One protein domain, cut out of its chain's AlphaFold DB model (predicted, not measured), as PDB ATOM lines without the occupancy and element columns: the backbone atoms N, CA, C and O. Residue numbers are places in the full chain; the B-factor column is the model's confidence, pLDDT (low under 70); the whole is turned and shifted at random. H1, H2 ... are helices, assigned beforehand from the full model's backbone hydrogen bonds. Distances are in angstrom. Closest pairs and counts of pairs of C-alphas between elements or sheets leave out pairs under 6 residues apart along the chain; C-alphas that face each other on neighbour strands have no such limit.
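What this domain is: This is residues 2 to 66 of the 279 residues of the protein "Glutamate dehydrogenase (NAD(P)(+))" of Diploscapter pachys (UniProt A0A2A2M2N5). With little regular structure, the domain is two helices packed together at a slant, the end of short H2 near the middle of longer H1, and long unnamed stretches around them. The opening stretch, residues 2 to 23, runs the length of the domain and then folds back into H1. The printed part has 65 residues, 21 of them in the named helices H1 and H2, in that order, with no named strand: all helix. It is compact, with a radius of gyration of the C-alphas of 12.0 A and spans of 35 by 24 by 17 A.

Where its parts are: H1, residues 24 to 36, begins with C-alpha 24 at (139.673, 127.135, 126.869) and is 18.5 A long. H2, residues 51 to 58, ends with C-alpha 58 at (132.568, 119.556, 132.910).

How they stand to each other: H1 and H2 touch, the closest C-alphas being those of Gly 31 and Ile 57, 4.6 A apart. They run the same way at a steep tilt of 50 degrees. In H1 and H2 every O i to N i+4 pair is within hydrogen-bond range.

The domain as a whole: The two farthest C-alphas, of Gly 3 and Asp 16, are 36.9 A apart. The link H1 to H2, 14 residues, is long. The printed part has no cut, and no printed residue has a pLDDT under 70.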
ATOM      1  N   ALA A   2     122.066 128.421 155.106       93.75
ATOM      2  CA  ALA A   2     121.143 127.926 154.069       93.75
ATOM      3  C   ALA A   2     120.514 126.533 154.328       93.75
ATOM      4  O   ALA A   2     119.640 126.108 153.572       93.75
ATOM      5  N   GLY A   3     120.919 125.826 155.391       92.19
ATOM      6  CA  GLY A   3     120.410 124.488 155.727       92.19
ATOM      7  C   GLY A   3     120.883 123.382 154.776       92.19
ATOM      8  O   GLY A   3     120.173 122.401 154.584       92.19
ATOM      9  N   LEU A   4     122.048 123.564 154.148       93.12
ATOM     10  CA  LEU A   4     122.647 122.603 153.223       93.12
ATOM     11  C   LEU A   4     123.741 121.803 153.931       93.12
ATOM     12  O   LEU A   4     124.543 122.374 154.670       93.12
ATOM     13  N   ALA A   5     123.800 120.498 153.667       91.62
ATOM     14  CA  ALA A   5     124.842 119.602 154.167       91.62
ATOM     15  C   ALA A   5     126.116 119.689 153.301       91.62
ATOM     16  O   ALA A   5     126.596 118.686 152.779       91.62
ATOM     17  N   LEU A   6     126.628 120.907 153.106       92.00
ATOM     18  CA  LEU A   6     127.774 121.214 152.249       92.00
ATOM     19  C   LEU A   6     128.795 122.078 153.001       92.00
ATOM     20  O   LEU A   6     128.437 122.867 153.877       92.00
ATOM     21  N   GLY A   7     130.073 121.919 152.648       92.94
ATOM     22  CA  GLY A   7     131.150 122.805 153.095       92.94
ATOM     23  C   GLY A   7     131.203 124.117 152.302       92.94
ATOM     24  O   GLY A   7     130.317 124.411 151.505       92.94
ATOM     25  N   GLY A   8     132.267 124.900 152.502       92.12
ATOM     26  CA  GLY A   8     132.527 126.133 151.751       92.12
ATOM     27  C   GLY A   8     133.837 126.064 150.964       92.12
ATOM     28  O   GLY A   8     134.850 125.602 151.487       92.12
ATOM     29  N   GLY A   9     133.820 126.546 149.721       93.00
ATOM     30  CA  GLY A   9     134.989 126.655 148.847       93.00
ATOM     31  C   GLY A   9     134.737 127.648 147.710       93.00
ATOM     32  O   GLY A   9     133.589 127.957 147.402       93.00
ATOM     33  N   LYS A  10     135.805 128.164 147.095       92.81
ATOM     34  CA  LYS A  10     135.719 129.107 145.973       92.81
ATOM     35  C   LYS A  10     136.875 128.888 145.003       92.81
ATOM     36  O   LYS A  10     138.031 128.866 145.418       92.81
ATOM     37  N   GLY A  11     136.559 128.770 143.718       92.75
ATOM     38  CA  GLY A  11     137.526 128.815 142.626       92.75
ATOM     39  C   GLY A  11     137.616 130.220 142.039       92.75
ATOM     40  O   GLY A  11     136.593 130.865 141.815       92.75
ATOM     41  N   VAL A  12     138.835 130.693 141.777       92.31
ATOM     42  CA  VAL A  12     139.088 131.963 141.082       92.31
ATOM     43  C   VAL A  12     140.021 131.690 139.910       92.31
ATOM     44  O   VAL A  12     141.137 131.210 140.099       92.31
ATOM     45  N   ILE A  13     139.561 132.006 138.700       92.62
ATOM     46  CA  ILE A  13     140.367 131.940 137.482       92.62
ATOM     47  C   ILE A  13     140.752 133.371 137.110       92.62
ATOM     48  O   ILE A  13     139.895 134.178 136.758       92.62
ATOM     49  N   LEU A  14     142.042 133.692 137.218       91.12
ATOM     50  CA  LEU A  14     142.546 135.020 136.875       91.12
ATOM     51  C   LEU A  14     142.537 135.213 135.357       91.12
ATOM     52  O   LEU A  14     143.068 134.383 134.619       91.12
ATOM     53  N   ALA A  15     141.945 136.319 134.916       87.88
ATOM     54  CA  ALA A  15     142.003 136.786 133.539       87.88
ATOM     55  C   ALA A  15     142.974 137.973 133.437       87.88
ATOM     56  O   ALA A  15     143.141 138.712 134.407       87.88
ATOM     57  N   ASP A  16     143.562 138.188 132.259       87.56
ATOM     58  CA  ASP A  16     144.580 139.232 132.044       87.56
ATOM     59  C   ASP A  16     144.086 140.647 132.383       87.56
ATOM     60  O   ASP A  16     144.844 141.500 132.838       87.56
ATOM     61  N   LYS A  17     142.799 140.906 132.135       86.12
ATOM     62  CA  LYS A  17     142.115 142.158 132.468       86.12
ATOM     63  C   LYS A  17     140.619 141.916 132.691       86.12
ATOM     64  O   LYS A  17     140.090 140.917 132.190       86.12
ATOM     65  N   PRO A  18     139.907 142.827 133.382       78.56
ATOM     66  CA  PRO A  18     138.457 142.741 133.524       78.56
ATOM     67  C   PRO A  18     137.761 142.560 132.168       78.56
ATOM     68  O   PRO A  18     138.041 143.283 131.212       78.56
ATOM     69  N   GLY A  19     136.881 141.561 132.078       77.25
ATOM     70  CA  GLY A  19     136.142 141.238 130.852       77.25
ATOM     71  C   GLY A  19     136.939 140.500 129.769       77.25
ATOM     72  O   GLY A  19     136.384 140.232 128.705       77.25
ATOM     73  N   ALA A  20     138.208 140.147 130.002       86.31
ATOM     74  CA  ALA A  20     138.970 139.344 129.047       86.31
ATOM     75  C   ALA A  20     138.373 137.939 128.859       86.31
ATOM     76  O   ALA A  20     137.720 137.365 129.739       86.31
ATOM     77  N   ILE A  21     138.616 137.374 127.676       88.31
ATOM     78  CA  ILE A  21     138.262 135.991 127.371       88.31
ATOM     79  C   ILE A  21     139.201 135.082 128.160       88.31
ATOM     80  O   ILE A  21     140.417 135.203 128.047       88.31
ATOM     81  N   ILE A  22     138.631 134.158 128.932       92.12
ATOM     82  CA  ILE A  22     139.392 133.091 129.581       92.12
ATOM     83  C   ILE A  22     139.645 132.003 128.526       92.12
ATOM     84  O   ILE A  22     138.667 131.471 127.988       92.12
ATOM     85  N   PRO A  23     140.906 131.666 128.198       94.50
ATOM     86  CA  PRO A  23     141.209 130.637 127.211       94.50
ATOM     87  C   PRO A  23     140.660 129.266 127.613       94.50
ATOM     88  O   PRO A  23     140.732 128.867 128.776       94.50
ATOM     89  N   GLU A  24     140.197 128.488 126.634       95.81
ATOM     90  CA  GLU A  24     139.673 127.135 126.869       95.81
ATOM     91  C   GLU A  24     140.692 126.226 127.576       95.81
ATOM     92  O   GLU A  24     140.338 125.464 128.471       95.81
ATOM     93  N   ALA A  25     141.981 126.355 127.241       96.81
ATOM     94  CA  ALA A  25     143.053 125.606 127.895       96.81
ATOM     95  C   ALA A  25     143.133 125.879 129.410       96.81
ATOM     96  O   ALA A  25     143.407 124.960 130.185       96.81
ATOM     97  N   GLN A  26     142.854 127.115 129.834       97.12
ATOM     98  CA  GLN A  26     142.828 127.504 131.243       97.12
ATOM     99  C   GLN A  26     141.586 126.945 131.949       97.12
ATOM    100  O   GLN A  26     141.702 126.426 133.057       97.12
ATOM    101  N   LEU A  27     140.422 126.963 131.287       97.44
ATOM    102  CA  LEU A  27     139.196 126.326 131.788       97.44
ATOM    103  C   LEU A  27     139.386 124.815 131.976       97.44
ATOM    104  O   LEU A  27     139.051 124.270 133.024       97.44
ATOM    105  N   LYS A  28     140.004 124.145 131.000       98.19
ATOM    106  CA  LYS A  28     140.319 122.714 131.091       98.19
ATOM    107  C   LYS A  28     141.324 122.409 132.202       98.19
ATOM    108  O   LYS A  28     141.171 121.437 132.936       98.19
ATOM    109  N   ALA A  29     142.349 123.250 132.362       98.06
ATOM    110  CA  ALA A  29     143.300 123.117 133.466       98.06
ATOM    111  C   ALA A  29     142.617 123.256 134.833       98.06
ATOM    112  O   ALA A  29     142.908 122.473 135.737       98.06
ATOM    113  N   PHE A  30     141.674 124.191 134.966       98.12
ATOM    114  CA  PHE A  30     140.849 124.313 136.164       98.12
ATOM    115  C   PHE A  30     139.998 123.057 136.398       98.12
ATOM    116  O   PHE A  30     140.008 122.530 137.506       98.12
ATOM    117  N   GLY A  31     139.348 122.513 135.365       98.12
ATOM    118  CA  GLY A  31     138.589 121.262 135.473       98.12
ATOM    119  C   GLY A  31     139.427 120.080 135.971       98.12
ATOM    120  O   GLY A  31     139.020 119.400 136.909       98.12
ATOM    121  N   ARG A  32     140.653 119.900 135.460       98.50
ATOM    122  CA  ARG A  32     141.582 118.877 135.983       98.50
ATOM    123  C   ARG A  32     142.002 119.127 137.429       98.50
ATOM    124  O   ARG A  32     142.164 118.174 138.189       98.50
ATOM    125  N   ALA A  33     142.176 120.389 137.823       98.25
ATOM    126  CA  ALA A  33     142.456 120.729 139.214       98.25
ATOM    127  C   ALA A  33     141.273 120.354 140.120       98.25
ATOM    128  O   ALA A  33     141.489 119.756 141.171       98.25
ATOM    129  N   VAL A  34     140.034 120.618 139.695       98.12
ATOM    130  CA  VAL A  34     138.821 120.203 140.416       98.12
ATOM    131  C   VAL A  34     138.724 118.676 140.511       98.12
ATOM    132  O   VAL A  34     138.517 118.158 141.607       98.12
ATOM    133  N   GLU A  35     138.960 117.941 139.417       98.12
ATOM    134  CA  GLU A  35     138.957 116.468 139.429       98.12
ATOM    135  C   GLU A  35     139.974 115.905 140.426       98.12
ATOM    136  O   GLU A  35     139.669 114.978 141.178       98.12
ATOM    137  N   SER A  36     141.165 116.511 140.501       98.12
ATOM    138  CA  SER A  36     142.227 116.076 141.416       98.12
ATOM    139  C   SER A  36     141.839 116.155 142.901       98.12
ATOM    140  O   SER A  36     142.451 115.485 143.733       98.12
ATOM    141  N   LEU A  37     140.802 116.930 143.243       97.81
ATOM    142  CA  LEU A  37     140.274 117.049 144.603       97.81
ATOM    143  C   LEU A  37     139.294 115.927 144.975       97.81
ATOM    144  O   LEU A  37     138.853 115.880 146.125       97.81
ATOM    145  N   GLY A  38     138.941 115.029 144.047       95.69
ATOM    146  CA  GLY A  38     138.175 113.812 144.338       95.69
ATOM    147  C   GLY A  38     136.817 114.067 144.997       95.69
ATOM    148  O   GLY A  38     136.437 113.349 145.918       95.69
ATOM    149  N   GLY A  39     136.114 115.127 144.585       92.38
ATOM    150  CA  GLY A  39     134.799 115.499 145.122       92.38
ATOM    151  C   GLY A  39     134.826 116.306 146.419       92.38
ATOM    152  O   GLY A  39     133.773 116.665 146.931       92.38
ATOM    153  N   ARG A  40     136.010 116.660 146.941       94.31
ATOM    154  CA  ARG A  40     136.130 117.578 148.093       94.31
ATOM    155  C   ARG A  40     135.765 119.024 147.752       94.31
ATOM    156  O   ARG A  40     135.537 119.818 148.661       94.31
ATOM    157  N   TYR A  41     135.746 119.362 146.467       95.94
ATOM    158  CA  TYR A  41     135.308 120.644 145.937       95.94
ATOM    159  C   TYR A  41     134.441 120.394 144.705       95.94
ATOM    160  O   TYR A  41     134.797 119.586 143.849       95.94
ATOM    161  N   VAL A  42     133.318 121.099 144.646       93.38
ATOM    162  CA  VAL A  42     132.375 121.102 143.530       93.38
ATOM    163  C   VAL A  42     132.261 122.545 143.080       93.38
ATOM    164  O   VAL A  42     132.090 123.437 143.912       93.38
ATOM    165  N   THR A  43     132.403 122.785 141.783       94.06
ATOM    166  CA  THR A  43     132.355 124.135 141.218       94.06
ATOM    167  C   THR A  43     131.008 124.409 140.557       94.06
ATOM    168  O   THR A  43     130.346 123.485 140.095       94.06
ATOM    169  N   ALA A  44     130.617 125.677 140.468       90.88
ATOM    170  CA  ALA A  44     129.404 126.117 139.780       90.88
ATOM    171  C   ALA A  44     129.648 127.444 139.040       90.88
ATOM    172  O   ALA A  44     130.767 127.968 139.063       90.88
ATOM    173  N   GLU A  45     128.613 127.961 138.374       85.75
ATOM    174  CA  GLU A  45     128.610 129.296 137.761       85.75
ATOM    175  C   GLU A  45     128.780 130.418 138.795       85.75
ATOM    176  O   GLU A  45     128.353 130.310 139.943       85.75
ATOM    177  N   ASP A  46     129.407 131.514 138.368       84.19
ATOM    178  CA  ASP A  46     129.598 132.734 139.156       84.19
ATOM    179  C   ASP A  46     129.942 133.915 138.227       84.19
ATOM    180  O   ASP A  46     129.962 133.781 137.002       84.19
ATOM    181  N   VAL A  47     130.256 135.086 138.784       78.44
ATOM    182  CA  VAL A  47     130.683 136.271 138.031       78.44
ATOM    183  C   VAL A  47     131.844 135.926 137.095       78.44
ATOM    184  O   VAL A  47     132.932 135.539 137.517       78.44
ATOM    185  N   GLY A  48     131.607 136.098 135.793       81.88
ATOM    186  CA  GLY A  48     132.579 135.788 134.745       81.88
ATOM    187  C   GLY A  48     132.599 134.321 134.302       81.88
ATOM    188  O   GLY A  48     133.359 133.987 133.398       81.88
ATOM    189  N   MET A  49     131.763 133.448 134.854       87.31
ATOM    190  CA  MET A  49     131.668 132.035 134.486       87.31
ATOM    191  C   MET A  49     130.275 131.733 133.948       87.31
ATOM    192  O   MET A  49     129.339 131.575 134.718       87.31
ATOM    193  N   SER A  50     130.145 131.675 132.621       85.06
ATOM    194  CA  SER A  50     128.892 131.304 131.961       85.06
ATOM    195  C   SER A  50     128.721 129.792 131.860       85.06
ATOM    196  O   SER A  50     129.711 129.057 131.825       85.06
ATOM    197  N   GLU A  51     127.486 129.349 131.648       86.00
ATOM    198  CA  GLU A  51     127.127 127.968 131.301       86.00
ATOM    199  C   GLU A  51     128.050 127.348 130.237       86.00
ATOM    200  O   GLU A  51     128.552 126.234 130.388       86.00
ATOM    201  N   ALA A  52     128.364 128.094 129.172       89.38
ATOM    202  CA  ALA A  52     129.273 127.630 128.123       89.38
ATOM    203  C   ALA A  52     130.690 127.334 128.654       89.38
ATOM    204  O   ALA A  52     131.314 126.359 128.240       89.38
ATOM    205  N   ARG A  53     131.200 128.144 129.592       92.31
ATOM    206  CA  ARG A  53     132.497 127.907 130.250       92.31
ATOM    207  C   ARG A  53     132.417 126.727 131.218       92.31
ATOM    208  O   ARG A  53     133.363 125.945 131.285       92.31
ATOM    209  N   MET A  54     131.292 126.554 131.911       93.00
ATOM    210  CA  MET A  54     131.076 125.405 132.797       93.00
ATOM    211  C   MET A  54     130.998 124.088 132.031       93.00
ATOM    212  O   MET A  54     131.570 123.102 132.483       93.00
ATOM    213  N   LYS A  55     130.408 124.076 130.831       93.31
ATOM    214  CA  LYS A  55     130.423 122.911 129.929       93.31
ATOM    215  C   LYS A  55     131.839 122.494 129.526       93.31
ATOM    216  O   LYS A  55     132.120 121.302 129.460       93.31
ATOM    217  N   VAL A  56     132.745 123.451 129.303       96.06
ATOM    218  CA  VAL A  56     134.166 123.146 129.047       96.06
ATOM    219  C   VAL A  56     134.807 122.485 130.269       96.06
ATOM    220  O   VAL A  56     135.498 121.480 130.123       96.06
ATOM    221  N   ILE A  57     134.564 123.021 131.468       97.00
ATOM    222  CA  ILE A  57     135.090 122.469 132.729       97.00
ATOM    223  C   ILE A  57     134.537 121.059 132.984       97.00
ATOM    224  O   ILE A  57     135.299 120.164 133.344       97.00
ATOM    225  N   ALA A  58     133.243 120.843 132.742       95.75
ATOM    226  CA  ALA A  58     132.568 119.556 132.910       95.75
ATOM    227  C   ALA A  58     133.103 118.459 131.971       95.75
ATOM    228  O   ALA A  58     132.940 117.273 132.247       95.75
ATOM    229  N   GLY A  59     133.790 118.831 130.885       96.81
ATOM    230  CA  GLY A  59     134.517 117.882 130.039       96.81
ATOM    231  C   GLY A  59     135.728 117.236 130.725       96.81
ATOM    232  O   GLY A  59     136.198 116.199 130.268       96.81
ATOM    233  N   GLU A  60     136.231 117.823 131.814       98.00
ATOM    234  CA  GLU A  60     137.419 117.350 132.539       98.00
ATOM    235  C   GLU A  60     137.091 116.820 133.947       98.00
ATOM    236  O   GLU A  60     137.952 116.211 134.578       98.00
ATOM    237  N   THR A  61     135.878 117.057 134.463       97.19
ATOM    238  CA  THR A  61     135.459 116.613 135.800       97.19
ATOM    239  C   THR A  61     133.943 116.467 135.920       97.19
ATOM    240  O   THR A  61     133.184 117.218 135.314       97.19
ATOM    241  N   LYS A  62     133.494 115.542 136.776       93.75
ATOM    242  CA  LYS A  62     132.075 115.403 137.150       93.75
ATOM    243  C   LYS A  62     131.649 116.291 138.326       93.75
ATOM    244  O   LYS A  62     130.470 116.323 138.659       93.75
ATOM    245  N   TYR A  63     132.583 116.972 138.997       94.94
ATOM    246  CA  TYR A  63     132.296 117.790 140.184       94.94
ATOM    247  C   TYR A  63     131.918 119.229 139.792       94.94
ATOM    248  O   TYR A  63     132.546 120.201 140.220       94.94
ATOM    249  N   VAL A  64     130.887 119.345 138.951       92.75
ATOM    250  CA  VAL A  64     130.314 120.607 138.463       92.75
ATOM    251  C   VAL A  64     128.808 120.611 138.718       92.75
ATOM    252  O   VAL A  64     128.156 119.589 138.524       92.75
ATOM    253  N   SER A  65     128.263 121.757 139.119       89.56
ATOM    254  CA  SER A  65     126.819 122.002 139.249       89.56
ATOM    255  C   SER A  65     126.419 123.301 138.550       89.56
ATOM    256  O   SER A  65     127.280 124.092 138.156       89.56
ATOM    257  N   GLY A  66     125.117 123.525 138.395       82.19
ATOM    258  CA  GLY A  66     124.552 124.628 137.621       82.19
ATOM    259  C   GLY A  66     124.526 124.349 136.120       82.19
ATOM    260  O   GLY A  66     124.428 125.282 135.333       82.19
TER     261      GLY A  66